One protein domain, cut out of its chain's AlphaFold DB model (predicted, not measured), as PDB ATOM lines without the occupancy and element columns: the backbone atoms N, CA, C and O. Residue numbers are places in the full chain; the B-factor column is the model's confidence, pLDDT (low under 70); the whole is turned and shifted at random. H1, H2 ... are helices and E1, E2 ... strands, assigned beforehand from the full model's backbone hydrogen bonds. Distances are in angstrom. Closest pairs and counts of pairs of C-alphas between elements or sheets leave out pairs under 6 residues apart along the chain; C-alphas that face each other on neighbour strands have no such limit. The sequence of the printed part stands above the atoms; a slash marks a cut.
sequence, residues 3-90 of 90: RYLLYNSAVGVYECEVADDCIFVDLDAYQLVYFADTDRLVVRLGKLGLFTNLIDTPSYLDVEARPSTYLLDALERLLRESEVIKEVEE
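AT A GLANCE: This is residues 3 to 90 of the 90 residues of an uncharacterized protein of Thermoprotei archaeon (UniProt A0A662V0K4). One twisted sheet of seven strands makes the body, with the single helix H1 packed on one face without covering any strand, and the other face bare. The long loop between E5 and E6 reaches away from the sheet, and its residues 52 to 57 stick out. The printed part has 88 residues, with E1 to E6, H1 and E7 in that order, of mixed class. The sheet runs E6 E5 E4 E3 E2 E1 E7, all antiparallel. The whole is only just compact, close to loose, with a radius of gyration of the C-alphas of 14.0 A and spans of 40 by 28 by 27 A.

IN THESE COORDINATES: E1, residues 3 to 8, spans 16.0 A from C-alpha 3 at (157.760, 167.435, 65.207). E2 is residues 12 to 18, 19.1 A; E3 22 to 26, 13.2 A; E4 31 to 35, 13.0 A; E5 40 to 45, 16.0 A; E6 61 to 65, 12.3 A. H1, residues 69 to 80, spans 16.4 A. E7, residues 83 to 89, spans 17.2 A and ends at C-alpha 89 (155.924, 161.606, 67.252).

HOW THE PARTS SIT: E1 to E6 form a meander, each strand the antiparallel neighbour of the one before. Within hydrogen-bond range are N 33 and O 42 across E4 and E5, 2.8 A apart, N 25 and O 32 across E3 and E4, 2.8 A, N 17 and O 24 across E2 and E3, 2.8 A, and N 6 and O 14 across E1 and E2, 2.9 A. At the edges, N 63 and O 43 of E6 and E5 are 2.9 A apart, and N 5 and O 86 of E1 and E7 2.8 A. H1 is on the sheet at a height of 7.4 A, over none of its strands; its closest C-alphas to E1 are Leu 78 and Asn 8, 7.4 A apart. In H1 every O i to N i+4 pair is within hydrogen-bond range. E6 and E7 are apart.

THE WHOLE: The C-alphas of Leu 54 and Arg 80 are farthest apart, 40.6 A. The printed part has no cut. The link from E5 to E6, 15 residues, is long; the other links are tight. The pLDDT is under 70 in residues 46 to 60 and 65 to 68.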
ATOM      1  N   ARG A   3     157.429 166.056  64.841       93.25
ATOM      2  CA  ARG A   3     157.760 167.435  65.207       93.25
ATOM      3  C   ARG A   3     159.024 167.479  66.054       93.25
ATOM      4  O   ARG A   3     159.141 166.802  67.073       93.25
ATOM      5  N   TYR A   4     159.942 168.344  65.658       95.00
ATOM      6  CA  TYR A   4     161.226 168.576  66.291       95.00
ATOM      7  C   TYR A   4     161.302 170.007  66.824       95.00
ATOM      8  O   TYR A   4     160.947 170.967  66.140       95.00
ATOM      9  N   LEU A   5     161.820 170.151  68.039       95.56
ATOM     10  CA  LEU A   5     162.345 171.410  68.546       95.56
ATOM     11  C   LEU A   5     163.858 171.388  68.336       95.56
ATOM     12  O   LEU A   5     164.546 170.534  68.901       95.56
ATOM     13  N   LEU A   6     164.360 172.308  67.523       95.81
ATOM     14  CA  LEU A   6     165.748 172.350  67.080       95.81
ATOM     15  C   LEU A   6     166.444 173.608  67.600       95.81
ATOM     16  O   LEU A   6     165.820 174.658  67.750       95.81
ATOM     17  N   TYR A   7     167.746 173.511  67.854       95.19
ATOM     18  CA  TYR A   7     168.612 174.651  68.133       95.19
ATOM     19  C   TYR A   7     169.706 174.762  67.078       95.19
ATOM     20  O   TYR A   7     170.392 173.790  66.788       95.19
ATOM     21  N   ASN A   8     169.918 175.967  66.559       94.88
ATOM     22  CA  ASN A   8     171.051 176.289  65.705       94.88
ATOM     23  C   ASN A   8     171.695 177.597  66.166       94.88
ATOM     24  O   ASN A   8     170.999 178.569  66.462       94.88
ATOM     25  N   SER A   9     173.025 177.674  66.168       93.88
ATOM     26  CA  SER A   9     173.730 178.882  66.613       93.88
ATOM     27  C   SER A   9     173.445 180.128  65.763       93.88
ATOM     28  O   SER A   9     173.621 181.240  66.252       93.88
ATOM     29  N   ALA A  10     173.035 179.966  64.499       89.69
ATOM     30  CA  ALA A  10     172.778 181.077  63.584       89.69
ATOM     31  C   ALA A  10     171.356 181.652  63.702       89.69
ATOM     32  O   ALA A  10     171.178 182.851  63.498       89.69
ATOM     33  N   VAL A  11     170.358 180.815  64.013       88.81
ATOM     34  CA  VAL A  11     168.934 181.215  64.022       88.81
ATOM     35  C   VAL A  11     168.242 181.050  65.376       88.81
ATOM     36  O   VAL A  11     167.134 181.540  65.555       88.81
ATOM     37  N   GLY A  12     168.894 180.431  66.360       92.25
ATOM     38  CA  GLY A  12     168.325 180.182  67.680       92.25
ATOM     39  C   GLY A  12     167.488 178.904  67.734       92.25
ATOM     40  O   GLY A  12     167.782 177.928  67.045       92.25
ATOM     41  N   VAL A  13     166.486 178.898  68.614       94.00
ATOM     42  CA  VAL A  13     165.555 177.774  68.779       94.00
ATOM     43  C   VAL A  13     164.395 177.941  67.809       94.00
ATOM     44  O   VAL A  13     163.817 179.024  67.735       94.00
ATOM     45  N   TYR A  14     164.052 176.875  67.100       92.94
ATOM     46  CA  TYR A  14     162.995 176.882  66.099       92.94
ATOM     47  C   TYR A  14     162.293 175.527  66.027       92.94
ATOM     48  O   TYR A  14     162.811 174.511  66.500       92.94
ATOM     49  N   GLU A  15     161.099 175.513  65.447       93.38
ATOM     50  CA  GLU A  15     160.317 174.289  65.293       93.38
ATOM     51  C   GLU A  15     160.419 173.774  63.863       93.38
ATOM     52  O   GLU A  15     160.419 174.547  62.905       93.38
ATOM     53  N   CYS A  16     160.511 172.457  63.720       93.50
ATOM     54  CA  CYS A  16     160.490 171.791  62.432       93.50
ATOM     55  C   CYS A  16     159.499 170.635  62.476       93.50
ATOM     56  O   CYS A  16     159.532 169.820  63.391       93.50
ATOM     57  N   GLU A  17     158.622 170.561  61.492       93.62
ATOM     58  CA  GLU A  17     157.635 169.502  61.361       93.62
ATOM     59  C   GLU A  17     157.835 168.803  60.024       93.62
ATOM     60  O   GLU A  17     157.941 169.448  58.981       93.62
ATOM     61  N   VAL A  18     157.917 167.479  60.071       91.62
ATOM     62  CA  VAL A  18     158.059 166.620  58.901       91.62
ATOM     63  C   VAL A  18     156.779 165.803  58.771       91.62
ATOM     64  O   VAL A  18     156.488 164.929  59.600       91.62
ATOM     65  N   ALA A  19     156.012 166.123  57.736       90.56
ATOM     66  CA  ALA A  19     154.837 165.394  57.290       90.56
ATOM     67  C   ALA A  19     155.163 164.596  56.015       90.56
ATOM     68  O   ALA A  19     156.269 164.679  55.480       90.56
ATOM     69  N   ASP A  20     154.204 163.801  55.540       88.19
ATOM     70  CA  ASP A  20     154.413 162.902  54.399       88.19
ATOM     71  C   ASP A  20     154.672 163.663  53.084       88.19
ATOM     72  O   ASP A  20     155.451 163.211  52.247       88.19
ATOM     73  N   ASP A  21     154.038 164.823  52.905       89.25
ATOM     74  CA  ASP A  21     154.045 165.622  51.674       89.25
ATOM     75  C   ASP A  21     154.795 166.957  51.812       89.25
ATOM     76  O   ASP A  21     155.077 167.633  50.811       89.25
ATOM     77  N   CYS A  22     155.139 167.356  53.038       88.75
ATOM     78  CA  CYS A  22     155.764 168.642  53.291       88.75
ATOM     79  C   CYS A  22     156.622 168.712  54.561       88.75
ATOM     80  O   CYS A  22     156.484 167.936  55.504       88.75
ATOM     81  N   ILE A  23     157.528 169.691  54.562       90.38
ATOM     82  CA  ILE A  23     158.370 170.059  55.699       90.38
ATOM     83  C   ILE A  23     158.045 171.500  56.077       90.38
ATOM     84  O   ILE A  23     158.164 172.403  55.242       90.38
ATOM     85  N   PHE A  24     157.681 171.726  57.336       91.31
ATOM     86  CA  PHE A  24     157.478 173.054  57.904       91.31
ATOM     87  C   PHE A  24     158.647 173.430  58.809       91.31
ATOM     88  O   PHE A  24     159.135 172.613  59.588       91.31
ATOM     89  N   VAL A  25     159.082 174.685  58.730       91.69
ATOM     90  CA  VAL A  25     160.089 175.265  59.626       91.69
ATOM     91  C   VAL A  25     159.578 176.609  60.126       91.69
ATOM     92  O   VAL A  25     159.385 177.523  59.325       91.69
ATOM     93  N   ASP A  26     159.361 176.741  61.432       90.00
ATOM     94  CA  ASP A  26     158.891 177.973  62.068       90.00
ATOM     95  C   ASP A  26     160.056 178.725  62.720       90.00
ATOM     96  O   ASP A  26     160.623 178.267  63.712       90.00
ATOM     97  N   LEU A  27     160.404 179.882  62.150       87.50
ATOM     98  CA  LEU A  27     161.489 180.763  62.593       87.50
ATOM     99  C   LEU A  27     160.951 182.043  63.270       87.50
ATOM    100  O   LEU A  27     161.612 183.083  63.226       87.50
ATOM    101  N   ASP A  28     159.750 181.989  63.864       81.94
ATOM    102  CA  ASP A  28     158.983 183.068  64.529       81.94
ATOM    103  C   ASP A  28     158.571 184.245  63.623       81.94
ATOM    104  O   ASP A  28     157.397 184.612  63.541       81.94
ATOM    105  N   ALA A  29     159.523 184.883  62.941       79.50
ATOM    106  CA  ALA A  29     159.257 185.999  62.032       79.50
ATOM    107  C   ALA A  29     158.706 185.541  60.673       79.50
ATOM    108  O   ALA A  29     158.058 186.304  59.955       79.50
ATOM    109  N   TYR A  30     159.007 184.307  60.285       83.38
ATOM    110  CA  TYR A  30     158.515 183.697  59.064       83.38
ATOM    111  C   TYR A  30     158.535 182.182  59.197       83.38
ATOM    112  O   TYR A  30     159.276 181.621  60.003       83.38
ATOM    113  N   GLN A  31     157.726 181.531  58.375       87.38
ATOM    114  CA  GLN A  31     157.674 180.085  58.269       87.38
ATOM    115  C   GLN A  31     158.110 179.681  56.865       87.38
ATOM    116  O   GLN A  31     157.783 180.349  55.883       87.38
ATOM    117  N   LEU A  32     158.851 178.588  56.765       89.06
ATOM    118  CA  LEU A  32     159.187 177.952  55.501       89.06
ATOM    119  C   LEU A  32     158.342 176.695  55.363       89.06
ATOM    120  O   LEU A  32     158.238 175.914  56.304       89.06
ATOM    121  N   VAL A  33     157.753 176.507  54.188       89.62
ATOM    122  CA  VAL A  33     157.000 175.302  53.846       89.62
ATOM    123  C   VAL A  33     157.557 174.747  52.555       89.62
ATOM    124  O   VAL A  33     157.459 175.394  51.513       89.62
ATOM    125  N   TYR A  34     158.149 173.564  52.621       88.56
ATOM    126  CA  TYR A  34     158.610 172.834  51.450       88.56
ATOM    127  C   TYR A  34     157.623 171.718  51.122       88.56
ATOM    128  O   TYR A  34     157.357 170.885  51.979       88.56
ATOM    129  N   PHE A  35     157.096 171.693  49.900       87.69
ATOM    130  CA  PHE A  35     156.207 170.645  49.397       87.69
ATOM    131  C   PHE A  35     156.990 169.701  48.489       87.69
ATOM    132  O   PHE A  35     157.364 170.093  47.379       87.69
ATOM    133  N   ALA A  36     157.194 168.462  48.931       83.19
ATOM    134  CA  ALA A  36     158.003 167.477  48.215       83.19
ATOM    135  C   ALA A  36     157.365 167.081  46.872       83.19
ATOM    136  O   ALA A  36     158.048 167.025  45.852       83.19
ATOM    137  N   ASP A  37     156.040 166.912  46.842       84.75
ATOM    138  CA  ASP A  37     155.293 166.478  45.650       84.75
ATOM    139  C   ASP A  37     155.396 167.442  44.464       84.75
ATOM    140  O   ASP A  37     155.251 167.051  43.305       84.75
ATOM    141  N   THR A  38     155.605 168.726  44.752       84.00
ATOM    142  CA  THR A  38     155.611 169.784  43.733       84.00
ATOM    143  C   THR A  38     156.945 170.505  43.625       84.00
ATOM    144  O   THR A  38     157.077 171.376  42.766       84.00
ATOM    145  N   ASP A  39     157.914 170.144  44.468       80.12
ATOM    146  CA  ASP A  39     159.201 170.822  44.625       80.12
ATOM    147  C   ASP A  39     159.042 172.347  44.787       80.12
ATOM    148  O   ASP A  39     159.684 173.165  44.123       80.12
ATOM    149  N   ARG A  40     158.097 172.747  45.646       82.00
ATOM    150  CA  ARG A  40     157.743 174.154  45.889       82.00
ATOM    151  C   ARG A  40     158.157 174.569  47.286       82.00
ATOM    152  O   ARG A  40     157.888 173.854  48.246       82.00
ATOM    153  N   LEU A  41     158.731 175.765  47.399       85.94
ATOM    154  CA  LEU A  41     158.994 176.398  48.684       85.94
ATOM    155  C   LEU A  41     158.135 177.654  48.835       85.94
ATOM    156  O   LEU A  41     158.183 178.575  48.018       85.94
ATOM    157  N   VAL A  42     157.378 177.707  49.922       86.56
ATOM    158  CA  VAL A  42     156.583 178.865  50.316       86.56
ATOM    159  C   VAL A  42     157.214 179.487  51.551       86.56
ATOM    160  O   VAL A  42     157.435 178.812  52.554       86.56
ATOM    161  N   VAL A  43     157.489 180.786  51.482       85.81
ATOM    162  CA  VAL A  43     157.885 181.587  52.639       85.81
ATOM    163  C   VAL A  43     156.645 182.318  53.132       85.81
ATOM    164  O   VAL A  43     156.146 183.220  52.455       85.81
ATOM    165  N   ARG A  44     156.136 181.933  54.301       83.81
ATOM    166  CA  ARG A  44     155.022 182.621  54.957       83.81
ATOM    167  C   ARG A  44     155.566 183.685  55.884       83.81
ATOM    168  O   ARG A  44     156.212 183.382  56.885       83.81
ATOM    169  N   LEU A  45     155.301 184.943  55.573       81.38
ATOM    170  CA  LEU A  45     155.730 186.060  56.405       81.38
ATOM    171  C   LEU A  45     154.644 186.346  57.449       81.38
ATOM    172  O   LEU A  45     153.635 186.988  57.154       81.38
ATOM    173  N   GLY A  46     154.842 185.839  58.666       64.19
ATOM    174  CA  GLY A  46     153.977 186.102  59.813       64.19
ATOM    175  C   GLY A  46     154.447 187.365  60.527       64.19
ATOM    176  O   GLY A  46     155.547 187.380  61.059       64.19
ATOM    177  N   LYS A  47     153.609 188.411  60.567       56.62
ATOM    178  CA  LYS A  47     153.890 189.776  61.093       56.62
ATOM    179  C   LYS A  47     154.381 190.807  60.067       56.62
ATOM    180  O   LYS A  47     154.956 191.827  60.449       56.62
ATOM    181  N   LEU A  48     154.059 190.665  58.781       51.00
ATOM    182  CA  LEU A  48     153.892 191.883  57.985       51.00
ATOM    183  C   LEU A  48     152.630 192.567  58.511       51.00
ATOM    184  O   LEU A  48     151.528 192.189  58.133       51.00
ATOM    185  N   GLY A  49     152.772 193.558  59.394       45.34
ATOM    186  CA  GLY A  49     151.674 194.389  59.918       45.34
ATOM    187  C   GLY A  49     150.900 195.188  58.853       45.34
ATOM    188  O   GLY A  49     150.348 196.238  59.155       45.34
ATOM    189  N   LEU A  50     150.883 194.721  57.601       47.25
ATOM    190  CA  LEU A  50     150.170 195.261  56.450       47.25
ATOM    191  C   LEU A  50     148.651 195.100  56.574       47.25
ATOM    192  O   LEU A  50     147.917 195.869  55.959       47.25
ATOM    193  N   PHE A  51     148.174 194.162  57.396       48.53
ATOM    194  CA  PHE A  51     146.750 193.968  57.661       48.53
ATOM    195  C   PHE A  51     146.496 193.923  59.166       48.53
ATOM    196  O   PHE A  51     146.164 192.891  59.740       48.53
ATOM    197  N   THR A  52     146.668 195.062  59.838       41.34
ATOM    198  CA  THR A  52     146.170 195.226  61.204       41.34
ATOM    199  C   THR A  52     144.647 195.062  61.224       41.34
ATOM    200  O   THR A  52     143.910 195.974  60.863       41.34
ATOM    201  N   ASN A  53     144.213 193.880  61.660       42.50
ATOM    202  CA  ASN A  53     143.008 193.593  62.437       42.50
ATOM    203  C   ASN A  53     141.672 194.136  61.905       42.50
ATOM    204  O   ASN A  53     141.078 195.041  62.491       42.50
ATOM    205  N   LEU A  54     141.136 193.482  60.874       46.72
ATOM    206  CA  LEU A  54     139.683 193.447  60.640       46.72
ATOM    207  C   LEU A  54     139.076 192.048  60.836       46.72
ATOM    208  O   LEU A  54     137.856 191.935  60.900       46.72
ATOM    209  N   ILE A  55     139.889 190.990  60.956       48.84
ATOM    210  CA  ILE A  55     139.422 189.604  61.098       48.84
ATOM    211  C   ILE A  55     140.417 188.830  61.984       48.84
ATOM    212  O   ILE A  55     141.621 188.959  61.783       48.84
ATOM    213  N   ASP A  56     139.918 188.015  62.922       50.25
ATOM    214  CA  ASP A  56     140.656 187.116  63.846       50.25
ATOM    215  C   ASP A  56     141.481 186.005  63.151       50.25
ATOM    216  O   ASP A  56     141.886 185.022  63.769       50.25
ATOM    217  N   THR A  57     141.724 186.115  61.845       52.03
ATOM    218  CA  THR A  57     142.545 185.163  61.094       52.03
ATOM    219  C   THR A  57     143.938 185.758  60.913       52.03
ATOM    220  O   THR A  57     144.045 186.863  60.369       52.03
ATOM    221  N   PRO A  58     145.013 185.068  61.337       54.56
ATOM    222  CA  PRO A  58     146.361 185.522  61.042       54.56
ATOM    223  C   PRO A  58     146.512 185.676  59.524       54.56
ATOM    224  O   PRO A  58     146.299 184.739  58.755       54.56
ATOM    225  N   SER A  59     146.807 186.899  59.095       57.81
ATOM    226  CA  SER A  59     147.028 187.230  57.692       57.81
ATOM    227  C   SER A  59     148.491 186.951  57.371       57.81
ATOM    228  O   SER A  59     149.383 187.723  57.718       57.81
ATOM    229  N   TYR A  60     148.736 185.810  56.739       64.88
ATOM    230  CA  TYR A  60     150.043 185.475  56.192       64.88
ATOM    231  C   TYR A  60     150.152 186.038  54.776       64.88
ATOM    232  O   TYR A  60     149.211 185.942  53.984       64.88
ATOM    233  N   LEU A  61     151.297 186.643  54.461       72.12
ATOM    234  CA  LEU A  61     151.679 186.853  53.072       72.12
ATOM    235  C   LEU A  61     152.513 185.652  52.643       72.12
ATOM    236  O   LEU A  61     153.651 185.492  53.093       72.12
ATOM    237  N   ASP A  62     151.934 184.843  51.767       76.56
ATOM    238  CA  ASP A  62     152.614 183.700  51.182       76.56
ATOM    239  C   ASP A  62     153.397 184.171  49.961       76.56
ATOM    240  O   ASP A  62     152.836 184.601  48.950       76.56
ATOM    241  N   VAL A  63     154.721 184.103  50.067       80.50
ATOM    242  CA  VAL A  63     155.618 184.310  48.938       80.50
ATOM    243  C   VAL A  63     156.037 182.939  48.444       80.50
ATOM    244  O   VAL A  63     156.854 182.254  49.059       80.50
ATOM    245  N   GLU A  64     155.462 182.531  47.320       80.31
ATOM    246  CA  GLU A  64     155.947 181.363  46.607       80.31
ATOM    247  C   GLU A  64     157.255 181.719  45.905       80.31
ATOM    248  O   GLU A  64     157.297 182.550  44.993       80.31
ATOM    249  N   ALA A  65     158.333 181.075  46.333       68.12
ATOM    250  CA  ALA A  65     159.590 181.109  45.617       68.12
ATOM    251  C   ALA A  65     159.686 179.835  44.778       68.12
ATOM    252  O   ALA A  65     159.441 178.736  45.269       68.12
ATOM    253  N   ARG A  66     160.115 179.956  43.516       69.94
ATOM    254  CA  ARG A  66     160.711 178.795  42.849       69.94
ATOM    255  C   ARG A  66     162.033 178.521  43.562       69.94
ATOM    256  O   ARG A  66     162.907 179.392  43.487       69.94
ATOM    257  N   PRO A  67     162.177 177.399  44.285       65.56
ATOM    258  CA  PRO A  67     163.393 177.143  45.033       65.56
ATOM    259  C   PRO A  67     164.562 177.084  44.049       65.56
ATOM    260  O   PRO A  67     164.567 176.313  43.093       65.56
ATOM    261  N   SER A  68     165.548 177.957  44.246       69.25
ATOM    262  CA  SER A  68     166.852 177.757  43.616       69.25
ATOM    263  C   SER A  68     167.610 176.696  44.408       69.25
ATOM    264  O   SER A  68     167.397 176.586  45.617       69.25
ATOM    265  N   THR A  69     168.524 175.967  43.767       72.25
ATOM    266  CA  THR A  69     169.378 174.960  44.424       72.25
ATOM    267  C   THR A  69     170.005 175.500  45.715       72.25
ATOM    268  O   THR A  69     169.933 174.856  46.751       72.25
ATOM    269  N   TYR A  70     170.467 176.755  45.702       77.94
ATOM    270  CA  TYR A  70     171.074 177.418  46.859       77.94
ATOM    271  C   TYR A  70     170.173 177.513  48.097       77.94
ATOM    272  O   TYR A  70     170.674 177.561  49.217       77.94
ATOM    273  N   LEU A  71     168.855 177.595  47.910       76.38
ATOM    274  CA  LEU A  71     167.907 177.732  49.013       76.38
ATOM    275  C   LEU A  71     167.653 176.386  49.695       76.38
ATOM    276  O   LEU A  71     167.597 176.327  50.921       76.38
ATOM    277  N   LEU A  72     167.558 175.313  48.904       79.81
ATOM    278  CA  LEU A  72     167.476 173.948  49.423       79.81
ATOM    279  C   LEU A  72     168.787 173.552  50.107       79.81
ATOM    280  O   LEU A  72     168.744 173.058  51.227       79.81
ATOM    281  N   ASP A  73     169.937 173.886  49.511       84.88
ATOM    282  CA  ASP A  73     171.254 173.661  50.121       84.88
ATOM    283  C   ASP A  73     171.378 174.381  51.475       84.88
ATOM    284  O   ASP A  73     171.931 173.846  52.437       84.88
ATOM    285  N   ALA A  74     170.863 175.612  51.569       84.56
ATOM    286  CA  ALA A  74     170.864 176.373  52.813       84.56
ATOM    287  C   ALA A  74     169.952 175.743  53.875       84.56
ATOM    288  O   ALA A  74     170.334 175.696  55.045       84.56
ATOM    289  N   LEU A  75     168.777 175.240  53.479       84.25
ATOM    290  CA  LEU A  75     167.853 174.549  54.377       84.25
ATOM    291  C   LEU A  75     168.441 173.223  54.871       84.25
ATOM    292  O   LEU A  75     168.427 172.953  56.070       84.25
ATOM    293  N   GLU A  76     169.015 172.425  53.972       88.19
ATOM    294  CA  GLU A  76     169.700 171.180  54.321       88.19
ATOM    295  C   GLU A  76     170.849 171.455  55.293       88.19
ATOM    296  O   GLU A  76     170.978 170.795  56.328       88.19
ATOM    297  N   ARG A  77     171.662 172.476  55.002       91.62
ATOM    298  CA  ARG A  77     172.756 172.887  55.878       91.62
ATOM    299  C   ARG A  77     172.253 173.320  57.252       91.62
ATOM    300  O   ARG A  77     172.853 172.913  58.242       91.62
ATOM    301  N   LEU A  78     171.176 174.106  57.310       90.69
ATOM    302  CA  LEU A  78     170.551 174.521  58.563       90.69
ATOM    303  C   LEU A  78     170.160 173.295  59.391       90.69
ATOM    304  O   LEU A  78     170.602 173.181  60.527       90.69
ATOM    305  N   LEU A  79     169.397 172.364  58.813       90.12
ATOM    306  CA  LEU A  79     168.934 171.159  59.507       90.12
ATOM    307  C   LEU A  79     170.096 170.281  59.984       90.12
ATOM    308  O   LEU A  79     170.072 169.791  61.108       90.12
ATOM    309  N   ARG A  80     171.136 170.116  59.160       93.25
ATOM    310  CA  ARG A  80     172.317 169.310  59.502       93.25
ATOM    311  C   ARG A  80     173.155 169.921  60.625       93.25
ATOM    312  O   ARG A  80     173.791 169.189  61.377       93.25
ATOM    313  N   GLU A  81     173.218 171.247  60.693       95.75
ATOM    314  CA  GLU A  81     173.966 171.980  61.722       95.75
ATOM    315  C   GLU A  81     173.139 172.209  63.000       95.75
ATOM    316  O   GLU A  81     173.651 172.795  63.953       95.75
ATOM    317  N   SER A  82     171.882 171.761  63.034       95.12
ATOM    318  CA  SER A  82     170.998 171.911  64.186       95.12
ATOM    319  C   SER A  82     171.065 170.737  65.156       95.12
ATOM    320  O   SER A  82     171.135 169.572  64.769       95.12
ATOM    321  N   GLU A  83     170.970 171.056  66.442       96.50
ATOM    322  CA  GLU A  83     170.847 170.095  67.531       96.50
ATOM    323  C   GLU A  83     169.370 169.839  67.849       96.50
ATOM    324  O   GLU A  83     168.576 170.775  67.979       96.50
ATOM    325  N   VAL A  84     168.994 168.569  68.012       96.56
ATOM    326  CA  VAL A  84     167.634 168.188  68.417       96.56
ATOM    327  C   VAL A  84     167.490 168.359  69.927       96.56
ATOM    328  O   VAL A  84     168.112 167.638  70.703       96.56
ATOM    329  N   ILE A  85     166.643 169.298  70.352       96.31
ATOM    330  CA  ILE A  85     166.296 169.496  71.767       96.31
ATOM    331  C   ILE A  85     165.206 168.510  72.184       96.31
ATOM    332  O   ILE A  85     165.256 167.931  73.271       96.31
ATOM    333  N   LYS A  86     164.177 168.364  71.341       95.19
ATOM    334  CA  LYS A  86     163.015 167.519  71.615       95.19
ATOM    335  C   LYS A  86     162.430 166.976  70.320       95.19
ATOM    336  O   LYS A  86     162.326 167.710  69.344       95.19
ATOM    337  N   GLU A  87     161.982 165.732  70.368       95.06
ATOM    338  CA  GLU A  87     161.237 165.057  69.311       95.06
ATOM    339  C   GLU A  87     159.865 164.641  69.853       95.06
ATOM    340  O   GLU A  87     159.736 164.243  71.016       95.06
ATOM    341  N   VAL A  88     158.831 164.809  69.033       92.81
ATOM    342  CA  VAL A  88     157.451 164.423  69.321       92.81
ATOM    343  C   VAL A  88     156.910 163.699  68.093       92.81
ATOM    344  O   VAL A  88     156.773 164.301  67.029       92.81
ATOM    345  N   GLU A  89     156.617 162.413  68.255       87.62
ATOM    346  CA  GLU A  89     155.924 161.606  67.252       87.62
ATOM    347  C   GLU A  89     154.408 161.693  67.479       87.62
ATOM    348  O   GLU A  89     153.936 161.502  68.606       87.62
ATOM    349  N   GLU A  90     153.661 161.979  66.410       72.62
ATOM    350  CA  GLU A  90     152.190 161.943  66.351       72.62
ATOM    351  C   GLU A  90     151.685 160.922  65.325       72.62
ATOM    352  O   GLU A  90     152.217 160.894  64.182       72.62
TER     353      GLU A  90